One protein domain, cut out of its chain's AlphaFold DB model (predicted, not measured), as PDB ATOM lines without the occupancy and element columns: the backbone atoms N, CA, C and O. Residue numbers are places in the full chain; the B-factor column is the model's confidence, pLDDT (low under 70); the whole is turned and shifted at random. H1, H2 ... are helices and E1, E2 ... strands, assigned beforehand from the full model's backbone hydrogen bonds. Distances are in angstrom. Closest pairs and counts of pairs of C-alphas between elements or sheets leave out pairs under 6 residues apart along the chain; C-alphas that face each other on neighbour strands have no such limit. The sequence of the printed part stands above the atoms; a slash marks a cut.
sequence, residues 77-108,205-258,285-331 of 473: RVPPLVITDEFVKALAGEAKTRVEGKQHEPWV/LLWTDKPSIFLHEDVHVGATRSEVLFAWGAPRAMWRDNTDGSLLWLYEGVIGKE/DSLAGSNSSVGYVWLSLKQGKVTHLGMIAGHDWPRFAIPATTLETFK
ATOM      1  N   ARG A  77     192.117 185.426 162.294       51.31
ATOM      2  CA  ARG A  77     193.233 184.466 162.118       51.31
ATOM      3  C   ARG A  77     192.815 183.011 161.939       51.31
ATOM      4  O   ARG A  77     193.455 182.331 161.148       51.31
ATOM      5  N   VAL A  78     191.788 182.538 162.647       56.72
ATOM      6  CA  VAL A  78     191.309 181.154 162.497       56.72
ATOM      7  C   VAL A  78     190.571 181.045 161.155       56.72
ATOM      8  O   VAL A  78     189.532 181.696 160.998       56.72
ATOM      9  N   PRO A  79     191.072 180.276 160.168       58.75
ATOM     10  CA  PRO A  79     190.332 180.042 158.936       58.75
ATOM     11  C   PRO A  79     189.096 179.176 159.236       58.75
ATOM     12  O   PRO A  79     189.143 178.340 160.141       58.75
ATOM     13  N   PRO A  80     187.988 179.319 158.487       64.62
ATOM     14  CA  PRO A  80     186.876 178.382 158.607       64.62
ATOM     15  C   PRO A  80     187.374 176.974 158.257       64.62
ATOM     16  O   PRO A  80     187.947 176.771 157.186       64.62
ATOM     17  N   LEU A  81     187.163 176.010 159.154       74.38
ATOM     18  CA  LEU A  81     187.585 174.630 158.933       74.38
ATOM     19  C   LEU A  81     186.816 174.057 157.733       74.38
ATOM     20  O   LEU A  81     185.584 174.044 157.723       74.38
ATOM     21  N   VAL A  82     187.542 173.586 156.718       78.31
ATOM     22  CA  VAL A  82     186.968 172.942 155.529       78.31
ATOM     23  C   VAL A  82     187.278 171.454 155.589       78.31
ATOM     24  O   VAL A  82     188.441 171.061 155.600       78.31
ATOM     25  N   ILE A  83     186.237 170.623 155.609       77.44
ATOM     26  CA  ILE A  83     186.384 169.167 155.544       77.44
ATOM     27  C   ILE A  83     186.500 168.791 154.064       77.44
ATOM     28  O   ILE A  83     185.548 168.987 153.304       77.44
ATOM     29  N   THR A  84     187.675 168.306 153.649       80.62
ATOM     30  CA  THR A  84     188.002 168.038 152.240       80.62
ATOM     31  C   THR A  84     187.569 166.642 151.793       80.62
ATOM     32  O   THR A  84     187.701 165.668 152.536       80.62
ATOM     33  N   ASP A  85     187.129 166.513 150.537       80.31
ATOM     34  CA  ASP A  85     186.779 165.218 149.930       80.31
ATOM     35  C   ASP A  85     187.925 164.186 150.016       80.31
ATOM     36  O   ASP A  85     187.667 162.983 150.042       80.31
ATOM     37  N   GLU A  86     189.187 164.622 150.037       84.12
ATOM     38  CA  GLU A  86     190.357 163.743 150.175       84.12
ATOM     39  C   GLU A  86     190.465 163.134 151.574       84.12
ATOM     40  O   GLU A  86     190.608 161.919 151.703       84.12
ATOM     41  N   PHE A  87     190.310 163.950 152.620       83.06
ATOM     42  CA  PHE A  87     190.297 163.489 154.008       83.06
ATOM     43  C   PHE A  87     189.120 162.539 154.272       83.06
ATOM     44  O   PHE A  87     189.308 161.479 154.865       83.06
ATOM     45  N   VAL A  88     187.927 162.850 153.744       83.19
ATOM     46  CA  VAL A  88     186.752 161.960 153.827       83.19
ATOM     47  C   VAL A  88     187.044 160.603 153.171       83.19
ATOM     48  O   VAL A  88     186.768 159.560 153.764       83.19
ATOM     49  N   LYS A  89     187.645 160.588 151.970       83.44
ATOM     50  CA  LYS A  89     188.037 159.347 151.272       83.44
ATOM     51  C   LYS A  89     189.109 158.566 152.034       83.44
ATOM     52  O   LYS A  89     189.029 157.341 152.080       83.44
ATOM     53  N   ALA A  90     190.084 159.249 152.635       85.19
ATOM     54  CA  ALA A  90     191.136 158.622 153.428       85.19
ATOM     55  C   ALA A  90     190.567 157.944 154.685       85.19
ATOM     56  O   ALA A  90     190.840 156.766 154.919       85.19
ATOM     57  N   LEU A  91     189.697 158.635 155.434       84.12
ATOM     58  CA  LEU A  91     189.008 158.058 156.591       84.12
ATOM     59  C   LEU A  91     188.067 156.906 156.210       84.12
ATOM     60  O   LEU A  91     188.008 155.915 156.932       84.12
ATOM     61  N   ALA A  92     187.351 156.996 155.085       83.50
ATOM     62  CA  ALA A  92     186.486 155.914 154.603       83.50
ATOM     63  C   ALA A  92     187.291 154.683 154.141       83.50
ATOM     64  O   ALA A  92     186.914 153.546 154.427       83.50
ATOM     65  N   GLY A  93     188.428 154.900 153.471       82.94
ATOM     66  CA  GLY A  93     189.376 153.839 153.126       82.94
ATOM     67  C   GLY A  93     189.935 153.151 154.371       82.94
ATOM     68  O   GLY A  93     189.974 151.923 154.434       82.94
ATOM     69  N   GLU A  94     190.285 153.927 155.397       83.06
ATOM     70  CA  GLU A  94     190.718 153.386 156.680       83.06
ATOM     71  C   GLU A  94     189.608 152.607 157.397       83.06
ATOM     72  O   GLU A  94     189.834 151.457 157.772       83.06
ATOM     73  N   ALA A  95     188.411 153.179 157.547       79.31
ATOM     74  CA  ALA A  95     187.272 152.517 158.183       79.31
ATOM     75  C   ALA A  95     186.976 151.159 157.528       79.31
ATOM     76  O   ALA A  95     186.823 150.155 158.229       79.31
ATOM     77  N   LYS A  96     187.034 151.089 156.192       80.00
ATOM     78  CA  LYS A  96     186.950 149.827 155.452       80.00
ATOM     79  C   LYS A  96     188.050 148.836 155.860       80.00
ATOM     80  O   LYS A  96     187.727 147.695 156.185       80.00
ATOM     81  N   THR A  97     189.321 149.251 155.911       81.38
ATOM     82  CA  THR A  97     190.410 148.354 156.360       81.38
ATOM     83  C   THR A  97     190.263 147.906 157.818       81.38
ATOM     84  O   THR A  97     190.614 146.769 158.135       81.38
ATOM     85  N   ARG A  98     189.685 148.739 158.697       79.19
ATOM     86  CA  ARG A  98     189.379 148.371 160.091       79.19
ATOM     87  C   ARG A  98     188.298 147.289 160.160       79.19
ATOM     88  O   ARG A  98     188.481 146.301 160.869       79.19
ATOM     89  N   VAL A  99     187.222 147.425 159.380       71.81
ATOM     90  CA  VAL A  99     186.144 146.423 159.274       71.81
ATOM     91  C   VAL A  99     186.664 145.103 158.692       71.81
ATOM     92  O   VAL A  99     186.426 144.042 159.270       71.81
ATOM     93  N   GLU A 100     187.425 145.151 157.594       73.81
ATOM     94  CA  GLU A 100     188.031 143.965 156.967       73.81
ATOM     95  C   GLU A 100     189.049 143.277 157.901       73.81
ATOM     96  O   GLU A 100     189.090 142.048 157.984       73.81
ATOM     97  N   GLY A 101     189.811 144.060 158.673       69.56
ATOM     98  CA  GLY A 101     190.758 143.588 159.688       69.56
ATOM     99  C   GLY A 101     190.144 143.179 161.034       69.56
ATOM    100  O   GLY A 101     190.884 142.746 161.916       69.56
ATOM    101  N   LYS A 102     188.817 143.301 161.216       66.81
ATOM    102  CA  LYS A 102     188.095 143.084 162.492       66.81
ATOM    103  C   LYS A 102     188.623 143.920 163.670       66.81
ATOM    104  O   LYS A 102     188.551 143.486 164.820       66.81
ATOM    105  N   GLN A 103     189.158 145.106 163.402       59.84
ATOM    106  CA  GLN A 103     189.601 146.025 164.447       59.84
ATOM    107  C   GLN A 103     188.387 146.702 165.093       59.84
ATOM    108  O   GLN A 103     187.504 147.212 164.401       59.84
ATOM    109  N   HIS A 104     188.336 146.690 166.425       55.75
ATOM    110  CA  HIS A 104     187.308 147.388 167.194       55.75
ATOM    111  C   HIS A 104     187.599 148.890 167.277       55.75
ATOM    112  O   HIS A 104     188.730 149.331 167.075       55.75
ATOM    113  N   GLU A 105     186.571 149.682 167.578       57.25
ATOM    114  CA  GLU A 105     186.734 151.121 167.765       57.25
ATOM    115  C   GLU A 105     187.427 151.416 169.111       57.25
ATOM    116  O   GLU A 105     187.115 150.767 170.111       57.25
ATOM    117  N   PRO A 106     188.365 152.382 169.164       45.84
ATOM    118  CA  PRO A 106     189.144 152.719 170.359       45.84
ATOM    119  C   PRO A 106     188.309 153.447 171.416       45.84
ATOM    120  O   PRO A 106     188.750 153.607 172.552       45.84
ATOM    121  N   TRP A 107     187.115 153.902 171.035       43.88
ATOM    122  CA  TRP A 107     186.184 154.622 171.879       43.88
ATOM    123  C   TRP A 107     184.823 153.933 171.854       43.88
ATOM    124  O   TRP A 107     184.129 153.941 170.838       43.88
ATOM    125  N   VAL A 108     184.423 153.365 172.989       45.81
ATOM    126  CA  VAL A 108     183.020 153.027 173.241       45.81
ATOM    127  C   VAL A 108     182.371 154.291 173.791       45.81
ATOM    128  O   VAL A 108     182.834 154.828 174.798       45.81
ATOM    129  N   LEU A 205     181.900 155.303 162.337       67.19
ATOM    130  CA  LEU A 205     182.648 156.463 162.788       67.19
ATOM    131  C   LEU A 205     183.941 156.560 161.969       67.19
ATOM    132  O   LEU A 205     184.882 155.765 162.093       67.19
ATOM    133  N   LEU A 206     183.968 157.555 161.089       80.06
ATOM    134  CA  LEU A 206     185.123 157.873 160.267       80.06
ATOM    135  C   LEU A 206     186.202 158.489 161.162       80.06
ATOM    136  O   LEU A 206     186.077 159.628 161.601       80.06
ATOM    137  N   TRP A 207     187.246 157.714 161.457       86.25
ATOM    138  CA  TRP A 207     188.377 158.110 162.301       86.25
ATOM    139  C   TRP A 207     189.665 157.379 161.915       86.25
ATOM    140  O   TRP A 207     189.612 156.321 161.277       86.25
ATOM    141  N   THR A 208     190.799 157.959 162.308       83.50
ATOM    142  CA  THR A 208     192.155 157.446 162.095       83.50
ATOM    143  C   THR A 208     193.027 157.572 163.346       83.50
ATOM    144  O   THR A 208     192.878 158.518 164.126       83.50
ATOM    145  N   ASP A 209     193.940 156.615 163.522       87.00
ATOM    146  CA  ASP A 209     195.076 156.656 164.456       87.00
ATOM    147  C   ASP A 209     196.399 157.050 163.760       87.00
ATOM    148  O   ASP A 209     197.468 157.038 164.372       87.00
ATOM    149  N   LYS A 210     196.355 157.402 162.467       86.50
ATOM    150  CA  LYS A 210     197.553 157.562 161.635       86.50
ATOM    151  C   LYS A 210     197.965 159.029 161.500       86.50
ATOM    152  O   LYS A 210     197.153 159.859 161.095       86.50
ATOM    153  N   PRO A 211     199.255 159.367 161.700       85.19
ATOM    154  CA  PRO A 211     199.757 160.730 161.501       85.19
ATOM    155  C   PRO A 211     199.727 161.180 160.030       85.19
ATOM    156  O   PRO A 211     199.940 162.352 159.749       85.19
ATOM    157  N   SER A 212     199.480 160.270 159.080       84.62
ATOM    158  CA  SER A 212     199.445 160.545 157.638       84.62
ATOM    159  C   SER A 212     198.077 160.984 157.101       84.62
ATOM    160  O   SER A 212     197.958 161.202 155.898       84.62
ATOM    161  N   ILE A 213     197.037 161.053 157.938       82.94
ATOM    162  CA  ILE A 213     195.683 161.458 157.535       82.94
ATOM    163  C   ILE A 213     195.259 162.629 158.426       82.94
ATOM    164  O   ILE A 213     194.976 162.455 159.608       82.94
ATOM    165  N   PHE A 214     195.239 163.833 157.854       82.38
ATOM    166  CA  PHE A 214     194.964 165.084 158.562       82.38
ATOM    167  C   PHE A 214     194.257 166.108 157.666       82.38
ATOM    168  O   PHE A 214     194.241 165.974 156.444       82.38
ATOM    169  N   LEU A 215     193.678 167.139 158.289       76.94
ATOM    170  CA  LEU A 215     193.079 168.298 157.606       76.94
ATOM    171  C   LEU A 215     193.981 169.544 157.623       76.94
ATOM    172  O   LEU A 215     193.733 170.488 156.879       76.94
ATOM    173  N   HIS A 216     195.009 169.569 158.475       78.88
ATOM    174  CA  HIS A 216     195.961 170.673 158.598       78.88
ATOM    175  C   HIS A 216     197.332 170.131 159.016       78.88
ATOM    176  O   HIS A 216     197.383 169.170 159.780       78.88
ATOM    177  N   GLU A 217     198.426 170.747 158.554       77.62
ATOM    178  CA  GLU A 217     199.799 170.282 158.833       77.62
ATOM    179  C   GLU A 217     200.110 170.188 160.336       77.62
ATOM    180  O   GLU A 217     200.797 169.270 160.764       77.62
ATOM    181  N   ASP A 218     199.534 171.093 161.134       78.06
ATOM    182  CA  ASP A 218     199.697 171.149 162.593       78.06
ATOM    183  C   ASP A 218     198.608 170.363 163.371       78.06
ATOM    184  O   ASP A 218     198.555 170.436 164.596       78.06
ATOM    185  N   VAL A 219     197.690 169.653 162.688       85.56
ATOM    186  CA  VAL A 219     196.559 168.938 163.326       85.56
ATOM    187  C   VAL A 219     196.424 167.512 162.788       85.56
ATOM    188  O   VAL A 219     195.545 167.184 161.987       85.56
ATOM    189  N   HIS A 220     197.318 166.660 163.278       87.12
ATOM    190  CA  HIS A 220     197.439 165.238 162.958       87.12
ATOM    191  C   HIS A 220     197.528 164.398 164.245       87.12
ATOM    192  O   HIS A 220     197.719 164.931 165.341       87.12
ATOM    193  N   VAL A 221     197.447 163.068 164.138       89.44
ATOM    194  CA  VAL A 221     197.719 162.187 165.289       89.44
ATOM    195  C   VAL A 221     199.177 162.337 165.734       89.44
ATOM    196  O   VAL A 221     200.092 162.255 164.918       89.44
ATOM    197  N   GLY A 222     199.392 162.592 167.023       88.88
ATOM    198  CA  GLY A 222     200.680 162.947 167.623       88.88
ATOM    199  C   GLY A 222     200.886 164.447 167.879       88.88
ATOM    200  O   GLY A 222     201.756 164.777 168.686       88.88
ATOM    201  N   ALA A 223     200.094 165.336 167.262       88.62
ATOM    202  CA  ALA A 223     200.158 166.780 167.507       88.62
ATOM    203  C   ALA A 223     199.793 167.130 168.962       88.62
ATOM    204  O   ALA A 223     198.983 166.445 169.596       88.62
ATOM    205  N   THR A 224     200.378 168.199 169.499       90.12
ATOM    206  CA  THR A 224     200.108 168.676 170.863       90.12
ATOM    207  C   THR A 224     198.829 169.507 170.940       90.12
ATOM    208  O   THR A 224     198.404 170.152 169.979       90.12
ATOM    209  N   ARG A 225     198.233 169.549 172.134       91.06
ATOM    210  CA  ARG A 225     197.074 170.376 172.490       91.06
ATOM    211  C   ARG A 225     197.250 171.832 172.039       91.06
ATOM    212  O   ARG A 225     196.324 172.420 171.486       91.06
ATOM    213  N   SER A 226     198.439 172.394 172.242       84.75
ATOM    214  CA  SER A 226     198.757 173.794 171.945       84.75
ATOM    215  C   SER A 226     198.946 174.068 170.443       84.75
ATOM    216  O   SER A 226     198.565 175.142 169.983       84.75
ATOM    217  N   GLU A 227     199.459 173.109 169.660       85.25
ATOM    218  CA  GLU A 227     199.524 173.203 168.186       85.25
ATOM    219  C   GLU A 227     198.114 173.206 167.572       85.25
ATOM    220  O   GLU A 227     197.791 174.087 166.770       85.25
ATOM    221  N   VAL A 228     197.231 172.310 168.034       89.81
ATOM    222  CA  VAL A 228     195.818 172.279 167.611       89.81
ATOM    223  C   VAL A 228     195.105 173.592 167.928       89.81
ATOM    224  O   VAL A 228     194.430 174.147 167.060       89.81
ATOM    225  N   LEU A 229     195.278 174.121 169.144       88.44
ATOM    226  CA  LEU A 229     194.659 175.387 169.546       88.44
ATOM    227  C   LEU A 229     195.178 176.585 168.741       88.44
ATOM    228  O   LEU A 229     194.405 177.502 168.470       88.44
ATOM    229  N   PHE A 230     196.451 176.599 168.331       81.12
ATOM    230  CA  PHE A 230     196.950 177.640 167.431       81.12
ATOM    231  C   PHE A 230     196.352 177.519 166.021       81.12
ATOM    232  O   PHE A 230     195.954 178.534 165.443       81.12
ATOM    233  N   ALA A 231     196.247 176.303 165.481       81.38
ATOM    234  CA  ALA A 231     195.732 176.062 164.136       81.38
ATOM    235  C   ALA A 231     194.219 176.323 164.001       81.38
ATOM    236  O   ALA A 231     193.795 177.000 163.063       81.38
ATOM    237  N   TRP A 232     193.400 175.791 164.914       84.88
ATOM    238  CA  TRP A 232     191.929 175.791 164.806       84.88
ATOM    239  C   TRP A 232     191.216 176.661 165.854       84.88
ATOM    240  O   TRP A 232     189.990 176.778 165.822       84.88
ATOM    241  N   GLY A 233     191.953 177.313 166.755       86.56
ATOM    242  CA  GLY A 233     191.375 178.097 167.846       86.56
ATOM    243  C   GLY A 233     190.803 177.217 168.961       86.56
ATOM    244  O   GLY A 233     191.171 176.057 169.109       86.56
ATOM    245  N   ALA A 234     189.897 177.776 169.763       90.06
ATOM    246  CA  ALA A 234     189.235 177.043 170.841       90.06
ATOM    247  C   ALA A 234     188.186 176.046 170.294       90.06
ATOM    248  O   ALA A 234     187.444 176.401 169.371       90.06
ATOM    249  N   PRO A 235     188.059 174.833 170.870       89.94
ATOM    250  CA  PRO A 235     187.068 173.852 170.437       89.94
ATOM    251  C   PRO A 235     185.634 174.343 170.679       89.94
ATOM    252  O   PRO A 235     185.354 175.021 171.665       89.94
ATOM    253  N   ARG A 236     184.698 173.939 169.809       84.88
ATOM    254  CA  ARG A 236     183.252 174.201 169.957       84.88
ATOM    255  C   ARG A 236     182.670 173.551 171.204       84.88
ATOM    256  O   ARG A 236     181.754 174.091 171.815       84.88
ATOM    257  N   ALA A 237     183.168 172.366 171.531       83.31
ATOM    258  CA  ALA A 237     182.773 171.594 172.693       83.31
ATOM    259  C   ALA A 237     183.934 170.710 173.157       83.31
ATOM    260  O   ALA A 237     184.770 170.278 172.360       83.31
ATOM    261  N   MET A 238     183.963 170.441 174.459       84.69
ATOM    262  CA  MET A 238     184.961 169.601 175.108       84.69
ATOM    263  C   MET A 238     184.290 168.727 176.168       84.69
ATOM    264  O   MET A 238     183.503 169.222 176.977       84.69
ATOM    265  N   TRP A 239     184.662 167.451 176.193       84.25
ATOM    266  CA  TRP A 239     184.356 166.502 177.263       84.25
ATOM    267  C   TRP A 239     185.660 165.929 177.814       84.25
ATOM    268  O   TRP A 239     186.702 165.989 177.159       84.25
ATOM    269  N   ARG A 240     185.590 165.353 179.014       80.75
ATOM    270  CA  ARG A 240     186.705 164.683 179.684       80.75
ATOM    271  C   ARG A 240     186.258 163.306 180.155       80.75
ATOM    272  O   ARG A 240     185.195 163.203 180.767       80.75
ATOM    273  N   ASP A 241     187.069 162.278 179.925       76.00
ATOM    274  CA  ASP A 241     186.892 161.010 180.625       76.00
ATOM    275  C   ASP A 241     187.361 161.160 182.078       76.00
ATOM    276  O   ASP A 241     188.506 161.519 182.365       76.00
ATOM    277  N   ASN A 242     186.468 160.863 183.020       71.31
ATOM    278  CA  ASN A 242     186.814 160.828 184.436       71.31
ATOM    279  C   ASN A 242     187.697 159.620 184.792       71.31
ATOM    280  O   ASN A 242     188.281 159.614 185.875       71.31
ATOM    281  N   THR A 243     187.804 158.619 183.917       72.62
ATOM    282  CA  THR A 243     188.556 157.377 184.136       72.62
ATOM    283  C   THR A 243     190.050 157.576 183.899       72.62
ATOM    284  O   THR A 243     190.833 157.419 184.834       72.62
ATOM    285  N   ASP A 244     190.451 157.958 182.680       74.56
ATOM    286  CA  ASP A 244     191.862 158.090 182.285       74.56
ATOM    287  C   ASP A 244     192.342 159.541 182.075       74.56
ATOM    288  O   ASP A 244     193.525 159.766 181.815       74.56
ATOM    289  N   GLY A 245     191.443 160.524 182.204       73.69
ATOM    290  CA  GLY A 245     191.745 161.946 182.030       73.69
ATOM    291  C   GLY A 245     191.870 162.412 180.576       73.69
ATOM    292  O   GLY A 245     192.258 163.560 180.358       73.69
ATOM    293  N   SER A 246     191.559 161.566 179.588       83.50
ATOM    294  CA  SER A 246     191.518 161.961 178.176       83.50
ATOM    295  C   SER A 246     190.459 163.036 177.907       83.50
ATOM    296  O   SER A 246     189.463 163.165 178.624       83.50
ATOM    297  N   LEU A 247     190.686 163.834 176.863       85.88
ATOM    298  CA  LEU A 247     189.777 164.879 176.401       85.88
ATOM    299  C   LEU A 247     189.226 164.508 175.024       85.88
ATOM    300  O   LEU A 247     189.979 164.106 174.140       85.88
ATOM    301  N   LEU A 248     187.927 164.709 174.821       87.75
ATOM    302  CA  LEU A 248     187.308 164.712 173.498       87.75
ATOM    303  C   LEU A 248     187.010 166.163 173.124       87.75
ATOM    304  O   LEU A 248     186.302 166.850 173.861       87.75
ATOM    305  N   TRP A 249     187.541 166.629 172.001       90.12
ATOM    306  CA  TRP A 249     187.288 167.960 171.447       90.12
ATOM    307  C   TRP A 249     186.459 167.860 170.174       90.12
ATOM    308  O   TRP A 249     186.673 166.952 169.373       90.12
ATOM    309  N   LEU A 250     185.561 168.823 169.967       87.56
ATOM    310  CA  LEU A 250     184.781 168.981 168.741       87.56
ATOM    311  C   LEU A 250     185.063 170.339 168.100       87.56
ATOM    312  O   LEU A 250     185.043 171.369 168.773       87.56
ATOM    313  N   TYR A 251     185.236 170.336 166.786       86.88
ATOM    314  CA  TYR A 251     185.307 171.513 165.930       86.88
ATOM    315  C   TYR A 251     184.201 171.424 164.874       86.88
ATOM    316  O   TYR A 251     183.840 170.340 164.420       86.88
ATOM    317  N   GLU A 252     183.648 172.568 164.494       83.69
ATOM    318  CA  GLU A 252     182.664 172.683 163.416       83.69
ATOM    319  C   GLU A 252     183.393 173.020 162.114       83.69
ATOM    320  O   GLU A 252     184.274 173.881 162.102       83.69
ATOM    321  N   GLY A 253     183.020 172.355 161.025       77.44
ATOM    322  CA  GLY A 253     183.580 172.575 159.701       77.44
ATOM    323  C   GLY A 253     182.518 172.605 158.611       77.44
ATOM    324  O   GLY A 253     181.445 172.012 158.719       77.44
ATOM    325  N   VAL A 254     182.839 173.281 157.514       76.56
ATOM    326  CA  VAL A 254     182.020 173.270 156.303       76.56
ATOM    327  C   VAL A 254     182.445 172.082 155.445       76.56
ATOM    328  O   VAL A 254     183.628 171.930 155.132       76.56
ATOM    329  N   ILE A 255     181.488 171.248 155.038       67.31
ATOM    330  CA  ILE A 255     181.732 170.170 154.075       67.31
ATOM    331  C   ILE A 255     181.870 170.814 152.695       67.31
ATOM    332  O   ILE A 255     180.893 171.271 152.097       67.31
ATOM    333  N   GLY A 256     183.108 170.901 152.214       59.06
ATOM    334  CA  GLY A 256     183.451 171.613 150.993       59.06
ATOM    335  C   GLY A 256     183.849 170.662 149.876       59.06
ATOM    336  O   GLY A 256     184.915 170.053 149.936       59.06
ATOM    337  N   LYS A 257     183.069 170.648 148.786       45.34
ATOM    338  CA  LYS A 257     183.667 170.339 147.479       45.34
ATOM    339  C   LYS A 257     184.786 171.335 147.229       45.34
ATOM    340  O   LYS A 257     184.623 172.520 147.530       45.34
ATOM    341  N   GLU A 258     185.880 170.849 146.666       37.16
ATOM    342  CA  GLU A 258     187.102 171.609 146.444       37.16
ATOM    343  C   GLU A 258     186.828 172.935 145.703       37.16
ATOM    344  O   GLU A 258     186.728 172.994 144.476       37.16
ATOM    345  N   ASP A 285     172.687 180.372 169.645       27.98
ATOM    346  CA  ASP A 285     172.015 179.518 168.670       27.98
ATOM    347  C   ASP A 285     172.411 178.067 168.953       27.98
ATOM    348  O   ASP A 285     173.496 177.602 168.602       27.98
ATOM    349  N   SER A 286     171.522 177.358 169.652       34.25
ATOM    350  CA  SER A 286     171.676 175.942 169.967       34.25
ATOM    351  C   SER A 286     171.617 175.141 168.669       34.25
ATOM    352  O   SER A 286     170.545 174.752 168.204       34.25
ATOM    353  N   LEU A 287     172.787 174.907 168.066       42.66
ATOM    354  CA  LEU A 287     172.969 174.212 166.789       42.66
ATOM    355  C   LEU A 287     172.757 172.687 166.884       42.66
ATOM    356  O   LEU A 287     173.413 171.890 166.218       42.66
ATOM    357  N   ALA A 288     171.715 172.279 167.609       38.53
ATOM    358  CA  ALA A 288     170.969 171.048 167.360       38.53
ATOM    359  C   ALA A 288     170.124 171.174 166.063       38.53
ATOM    360  O   ALA A 288     168.935 170.862 166.038       38.53
ATOM    361  N   GLY A 289     170.737 171.684 164.987       39.00
ATOM    362  CA  GLY A 289     170.105 172.021 163.711       39.00
ATOM    363  C   GLY A 289     170.657 171.163 162.575       39.00
ATOM    364  O   GLY A 289     171.867 171.103 162.362       39.00
ATOM    365  N   SER A 290     169.775 170.492 161.835       42.44
ATOM    366  CA  SER A 290     170.116 169.465 160.839       42.44
ATOM    367  C   SER A 290     170.603 170.038 159.496       42.44
ATOM    368  O   SER A 290     170.007 169.787 158.446       42.44
ATOM    369  N   ASN A 291     171.684 170.816 159.521       48.34
ATOM    370  CA  ASN A 291     172.265 171.456 158.341       48.34
ATOM    371  C   ASN A 291     173.257 170.512 157.641       48.34
ATOM    372  O   ASN A 291     174.371 170.301 158.112       48.34
ATOM    373  N   SER A 292     172.876 169.960 156.486       54.94
ATOM    374  CA  SER A 292     173.663 168.950 155.752       54.94
ATOM    375  C   SER A 292     174.993 169.443 155.160       54.94
ATOM    376  O   SER A 292     175.808 168.620 154.749       54.94
ATOM    377  N   SER A 293     175.224 170.758 155.119       61.72
ATOM    378  CA  SER A 293     176.495 171.389 154.732       61.72
ATOM    379  C   SER A 293     177.511 171.494 155.875       61.72
ATOM    380  O   SER A 293     178.678 171.795 155.621       61.72
ATOM    381  N   VAL A 294     177.082 171.268 157.120       71.69
ATOM    382  CA  VAL A 294     177.952 171.252 158.299       71.69
ATOM    383  C   VAL A 294     178.439 169.826 158.535       71.69
ATOM    384  O   VAL A 294     177.683 168.857 158.441       71.69
ATOM    385  N   GLY A 295     179.716 169.698 158.865       76.81
ATOM    386  CA  GLY A 295     180.288 168.508 159.470       76.81
ATOM    387  C   GLY A 295     181.031 168.901 160.737       76.81
ATOM    388  O   GLY A 295     181.392 170.059 160.933       76.81
ATOM    389  N   TYR A 296     181.270 167.931 161.600       83.75
ATOM    390  CA  TYR A 296     182.059 168.120 162.803       83.75
ATOM    391  C   TYR A 296     183.325 167.284 162.705       83.75
ATOM    392  O   TYR A 296     183.287 166.141 162.250       83.75
ATOM    393  N   VAL A 297     184.442 167.848 163.144       87.94
ATOM    394  CA  VAL A 297     185.713 167.143 163.298       87.94
ATOM    395  C   VAL A 297     185.939 166.934 164.783       87.94
ATOM    396  O   VAL A 297     185.785 167.870 165.567       87.94
ATOM    397  N   TRP A 298     186.282 165.715 165.179       88.06
ATOM    398  CA  TRP A 298     186.565 165.384 166.567       88.06
ATOM    399  C   TRP A 298     188.005 164.912 166.749       88.06
ATOM    400  O   TRP A 298     188.598 164.288 165.868       88.06
ATOM    401  N   LEU A 299     188.563 165.231 167.913       90.75
ATOM    402  CA  LEU A 299     189.922 164.890 168.319       90.75
ATOM    403  C   LEU A 299     189.874 164.254 169.707       90.75
ATOM    404  O   LEU A 299     189.309 164.841 170.628       90.75
ATOM    405  N   SER A 300     190.488 163.082 169.875       90.56
ATOM    406  CA  SER A 300     190.746 162.502 171.198       90.56
ATOM    407  C   SER A 300     192.177 162.819 171.618       90.56
ATOM    408  O   SER A 300     193.124 162.392 170.953       90.56
ATOM    409  N   LEU A 301     192.344 163.560 172.713       89.75
ATOM    410  CA  LEU A 301     193.637 163.926 173.279       89.75
ATOM    411  C   LEU A 301     193.902 163.124 174.557       89.75
ATOM    412  O   LEU A 301     193.055 163.057 175.448       89.75
ATOM    413  N   LYS A 302     195.107 162.570 174.685       89.62
ATOM    414  CA  LYS A 302     195.570 161.842 175.871       89.62
ATOM    415  C   LYS A 302     196.989 162.290 176.196       89.62
ATOM    416  O   LYS A 302     197.817 162.389 175.296       89.62
ATOM    417  N   GLN A 303     197.255 162.608 177.466       87.00
ATOM    418  CA  GLN A 303     198.546 163.169 177.908       87.00
ATOM    419  C   GLN A 303     198.994 164.368 177.041       87.00
ATOM    420  O   GLN A 303     200.128 164.430 176.574       87.00
ATOM    421  N   GLY A 304     198.060 165.287 176.764       84.44
ATOM    422  CA  GLY A 304     198.311 166.495 175.970       84.44
ATOM    423  C   GLY A 304     198.401 166.299 174.449       84.44
ATOM    424  O   GLY A 304     198.411 167.285 173.720       84.44
ATOM    425  N   LYS A 305     198.407 165.065 173.925       91.38
ATOM    426  CA  LYS A 305     198.611 164.800 172.486       91.38
ATOM    427  C   LYS A 305     197.406 164.145 171.829       91.38
ATOM    428  O   LYS A 305     196.729 163.319 172.441       91.38
ATOM    429  N   VAL A 306     197.143 164.500 170.573       91.94
ATOM    430  CA  VAL A 306     196.116 163.865 169.738       91.94
ATOM    431  C   VAL A 306     196.468 162.389 169.552       91.94
ATOM    432  O   VAL A 306     197.553 162.061 169.081       91.94
ATOM    433  N   THR A 307     195.538 161.504 169.891       90.69
ATOM    434  CA  THR A 307     195.635 160.049 169.672       90.69
ATOM    435  C   THR A 307     194.767 159.581 168.514       90.69
ATOM    436  O   THR A 307     195.149 158.663 167.800       90.69
ATOM    437  N   HIS A 308     193.622 160.234 168.307       89.81
ATOM    438  CA  HIS A 308     192.686 159.916 167.235       89.81
ATOM    439  C   HIS A 308     192.093 161.201 166.667       89.81
ATOM    440  O   HIS A 308     191.784 162.133 167.417       89.81
ATOM    441  N   LEU A 309     191.906 161.216 165.351       88.94
ATOM    442  CA  LEU A 309     191.234 162.270 164.595       88.94
ATOM    443  C   LEU A 309     190.088 161.629 163.806       88.94
ATOM    444  O   LEU A 309     190.280 160.593 163.173       88.94
ATOM    445  N   GLY A 310     188.904 162.231 163.817       86.12
ATOM    446  CA  GLY A 310     187.760 161.725 163.065       86.12
ATOM    447  C   GLY A 310     186.742 162.794 162.703       86.12
ATOM    448  O   GLY A 310     186.912 163.974 163.005       86.12
ATOM    449  N   MET A 311     185.673 162.378 162.033       83.75
ATOM    450  CA  MET A 311     184.590 163.255 161.601       83.75
ATOM    451  C   MET A 311     183.208 162.655 161.854       83.75
ATOM    452  O   MET A 311     183.024 161.440 161.908       83.75
ATOM    453  N   ILE A 312     182.227 163.545 161.962       78.88
ATOM    454  CA  ILE A 312     180.799 163.267 162.078       78.88
ATOM    455  C   ILE A 312     180.084 164.150 161.051       78.88
ATOM    456  O   ILE A 312     180.274 165.366 161.036       78.88
ATOM    457  N   ALA A 313     179.247 163.576 160.187       75.94
ATOM    458  CA  ALA A 313     178.406 164.381 159.303       75.94
ATOM    459  C   ALA A 313     177.315 165.100 160.120       75.94
ATOM    460  O   ALA A 313     176.734 164.512 161.032       75.94
ATOM    461  N   GLY A 314     176.979 166.354 159.794       71.19
ATOM    462  CA  GLY A 314     176.024 167.146 160.586       71.19
ATOM    463  C   GLY A 314     174.607 166.561 160.664       71.19
ATOM    464  O   GLY A 314     173.868 166.862 161.596       71.19
ATOM    465  N   HIS A 315     174.241 165.674 159.733       69.50
ATOM    466  CA  HIS A 315     172.979 164.929 159.771       69.50
ATOM    467  C   HIS A 315     173.004 163.704 160.704       69.50
ATOM    468  O   HIS A 315     171.944 163.259 161.143       69.50
ATOM    469  N   ASP A 316     174.189 163.183 161.035       69.94
ATOM    470  CA  ASP A 316     174.370 162.123 162.030       69.94
ATOM    471  C   ASP A 316     174.650 162.669 163.431       69.94
ATOM    472  O   ASP A 316     174.404 161.955 164.397       69.94
ATOM    473  N   TRP A 317     175.091 163.927 163.576       71.31
ATOM    474  CA  TRP A 317     175.354 164.560 164.880       71.31
ATOM    475  C   TRP A 317     174.254 164.315 165.943       71.31
ATOM    476  O   TRP A 317     174.603 163.856 167.031       71.31
ATOM    477  N   PRO A 318     172.939 164.463 165.657       67.00
ATOM    478  CA  PRO A 318     171.879 164.193 166.640       67.00
ATOM    479  C   PRO A 318     171.718 162.716 167.048       67.00
ATOM    480  O   PRO A 318     170.895 162.407 167.907       67.00
ATOM    481  N   ARG A 319     172.439 161.789 166.404       64.81
ATOM    482  CA  ARG A 319     172.424 160.343 166.685       64.81
ATOM    483  C   ARG A 319     173.549 159.912 167.627       64.81
ATOM    484  O   ARG A 319     173.522 158.779 168.107       64.81
ATOM    485  N   PHE A 320     174.530 160.776 167.884       62.00
ATOM    486  CA  PHE A 320     175.645 160.466 168.771       62.00
ATOM    487  C   PHE A 320     175.237 160.623 170.235       62.00
ATOM    488  O   PHE A 320     174.846 161.700 170.678       62.00
ATOM    489  N   ALA A 321     175.369 159.538 171.001       50.88
ATOM    490  CA  ALA A 321     175.036 159.465 172.425       50.88
ATOM    491  C   ALA A 321     176.108 160.127 173.318       50.88
ATOM    492  O   ALA A 321     176.543 159.572 174.323       50.88
ATOM    493  N   ILE A 322     176.572 161.314 172.930       57.19
ATOM    494  CA  ILE A 322     177.499 162.126 173.717       57.19
ATOM    495  C   ILE A 322     176.675 162.929 174.743       57.19
ATOM    496  O   ILE A 322     175.613 163.441 174.381       57.19
ATOM    497  N   PRO A 323     177.120 163.080 176.010       57.00
ATOM    498  CA  PRO A 323     176.429 163.918 176.987       57.00
ATOM    499  C   PRO A 323     176.192 165.332 176.448       57.00
ATOM    500  O   PRO A 323     177.140 166.008 176.037       57.00
ATOM    501  N   ALA A 324     174.928 165.761 176.442       58.50
ATOM    502  CA  ALA A 324     174.511 167.022 175.843       58.50
ATOM    503  C   ALA A 324     175.283 168.201 176.454       58.50
ATOM    504  O   ALA A 324     175.183 168.477 177.648       58.50
ATOM    505  N   THR A 325     176.050 168.892 175.614       63.53
ATOM    506  CA  THR A 325     176.820 170.083 175.977       63.53
ATOM    507  C   THR A 325     176.529 171.189 174.974       63.53
ATOM    508  O   THR A 325     176.141 170.927 173.832       63.53
ATOM    509  N   THR A 326     176.711 172.433 175.393       68.00
ATOM    510  CA  THR A 326     176.564 173.605 174.536       68.00
ATOM    511  C   THR A 326     177.686 173.655 173.498       68.00
ATOM    512  O   THR A 326     178.865 173.619 173.845       68.00
ATOM    513  N   LEU A 327     177.313 173.749 172.215       74.06
ATOM    514  CA  LEU A 327     178.235 174.132 171.144       74.06
ATOM    515  C   LEU A 327     178.461 175.643 171.236       74.06
ATOM    516  O   LEU A 327     177.515 176.421 171.122       74.06
ATOM    517  N   GLU A 328     179.701 176.063 171.468       77.75
ATOM    518  CA  GLU A 328     180.034 177.446 171.810       77.75
ATOM    519  C   GLU A 328     180.968 178.087 170.774       77.75
ATOM    520  O   GLU A 328     181.845 177.449 170.192       77.75
ATOM    521  N   THR A 329     180.768 179.383 170.516       80.12
ATOM    522  CA  THR A 329     181.608 180.178 169.608       80.12
ATOM    523  C   THR A 329     182.393 181.210 170.404       80.12
ATOM    524  O   THR A 329     181.930 182.328 170.630       80.12
ATOM    525  N   PHE A 330     183.606 180.838 170.802       79.44
ATOM    526  CA  PHE A 330     184.541 181.751 171.449       79.44
ATOM    527  C   PHE A 330     185.073 182.791 170.459       79.44
ATOM    528  O   PHE A 330     185.374 182.482 169.305       79.44
ATOM    529  N   LYS A 331     185.207 184.033 170.926       81.50
ATOM    530  CA  LYS A 331     185.864 185.131 170.208       81.50
ATOM    531  C   LYS A 331     186.837 185.830 171.167       81.50
ATOM    532  O   LYS A 331     186.460 186.071 172.320       81.50
TER     533      LYS A 331
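What this domain is: This is residues 77 to 108, 205 to 258 and 285 to 331 of the 473 residues of an uncharacterized protein of Veillonella sp. oral taxon 780 str. F0422 (UniProt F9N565). A strongly twisted sheet makes the core, built on three long strands side by side, E4, E5 and E6, with short E1 and E3 added beside E4 and short E2 beside E6. H1 crosses E6 and E2 and reaches away from the sheet's middle, while the shorter H2 packs by its first residue near the turn between E5 and E6. The printed part has 133 residues, with two named helices and six named strands; along the chain come E1, then H1, then E2, then H2, and after them the strands E3 to E6. The sheet is branched and mixed: E1 and E4 are parallel neighbours, while E3 and E4, E4 and E5, E5 and E6, and E2 and E6 are antiparallel neighbours. The class is mixed, helices and strands, with 62 residues in named elements, under half. The whole is compact, with a radius of gyration of the C-alphas of 14.2 A, and rounded, spanning 41 by 35 by 30 A.

Where its parts are: E1 is residues 82 to 84, beginning at C-alpha 82 at (186.968, 172.942, 155.529). H1, residues 85 to 100, is 22.4 A long and ends at C-alpha 100 at (188.031, 143.965, 156.967). After a cut come E2, residues 206 to 208, H2, residues 225 to 232, and E3, residues 237 to 240. E4, residues 247 to 256, is 27.0 A long. After a second cut, E5, residues 294 to 302, is 26.6 A long, and E6, residues 305 to 313, is 24.1 A long, ending at C-alpha 313 at (178.406, 164.381, 159.303).

How they stand to each other: E4 and E5 are antiparallel, with N 251 and O 297 2.8 A apart, within hydrogen-bond range. The hairpin E5 and E6 has N 298 and O 310 at 2.9 A; E6 bends by 52 degrees at residue 308. On one side of E4 lie E3, a hairpin with it, with N 239 and O 248 at 2.9 A, and E1, parallel to it, with N 83 and O 254 at 3.0 A. E2 is antiparallel to E6, with N 208 and O 309 at 2.8 A. H1 is on the sheet at a height of 8.5 A, across the strands, over E6 and only just over E2, on which 3 of its C-alphas fall; its closest C-alphas to E2 are those of Leu 91 and Leu 206, 5.4 A apart. H2 is on the sheet at a height of 7.9 A, over none of its strands, but only just: 2 of its C-alphas fall on E6. Its closest C-alphas to E6 are those of Arg 225 and Lys 305, 5.8 A apart. H1 and H2 are apart. In H1 and H2 every O i to N i+4 pair is within hydrogen-bond range.

The domain as a whole: The C-alphas farthest apart, those of Glu 100 and Lys 331, are 43.3 A apart. Residues 109 to 204 and 259 to 284 are not printed; the gaps are 11.0 A and 28.0 A between C-alphas. The link from E2 to H2 is long, 16 residues. Mean pLDDT of the printed part is 75.1; 37 residues are under 70, among them residues 101 to 108, 285 to 293 and 318 to 326.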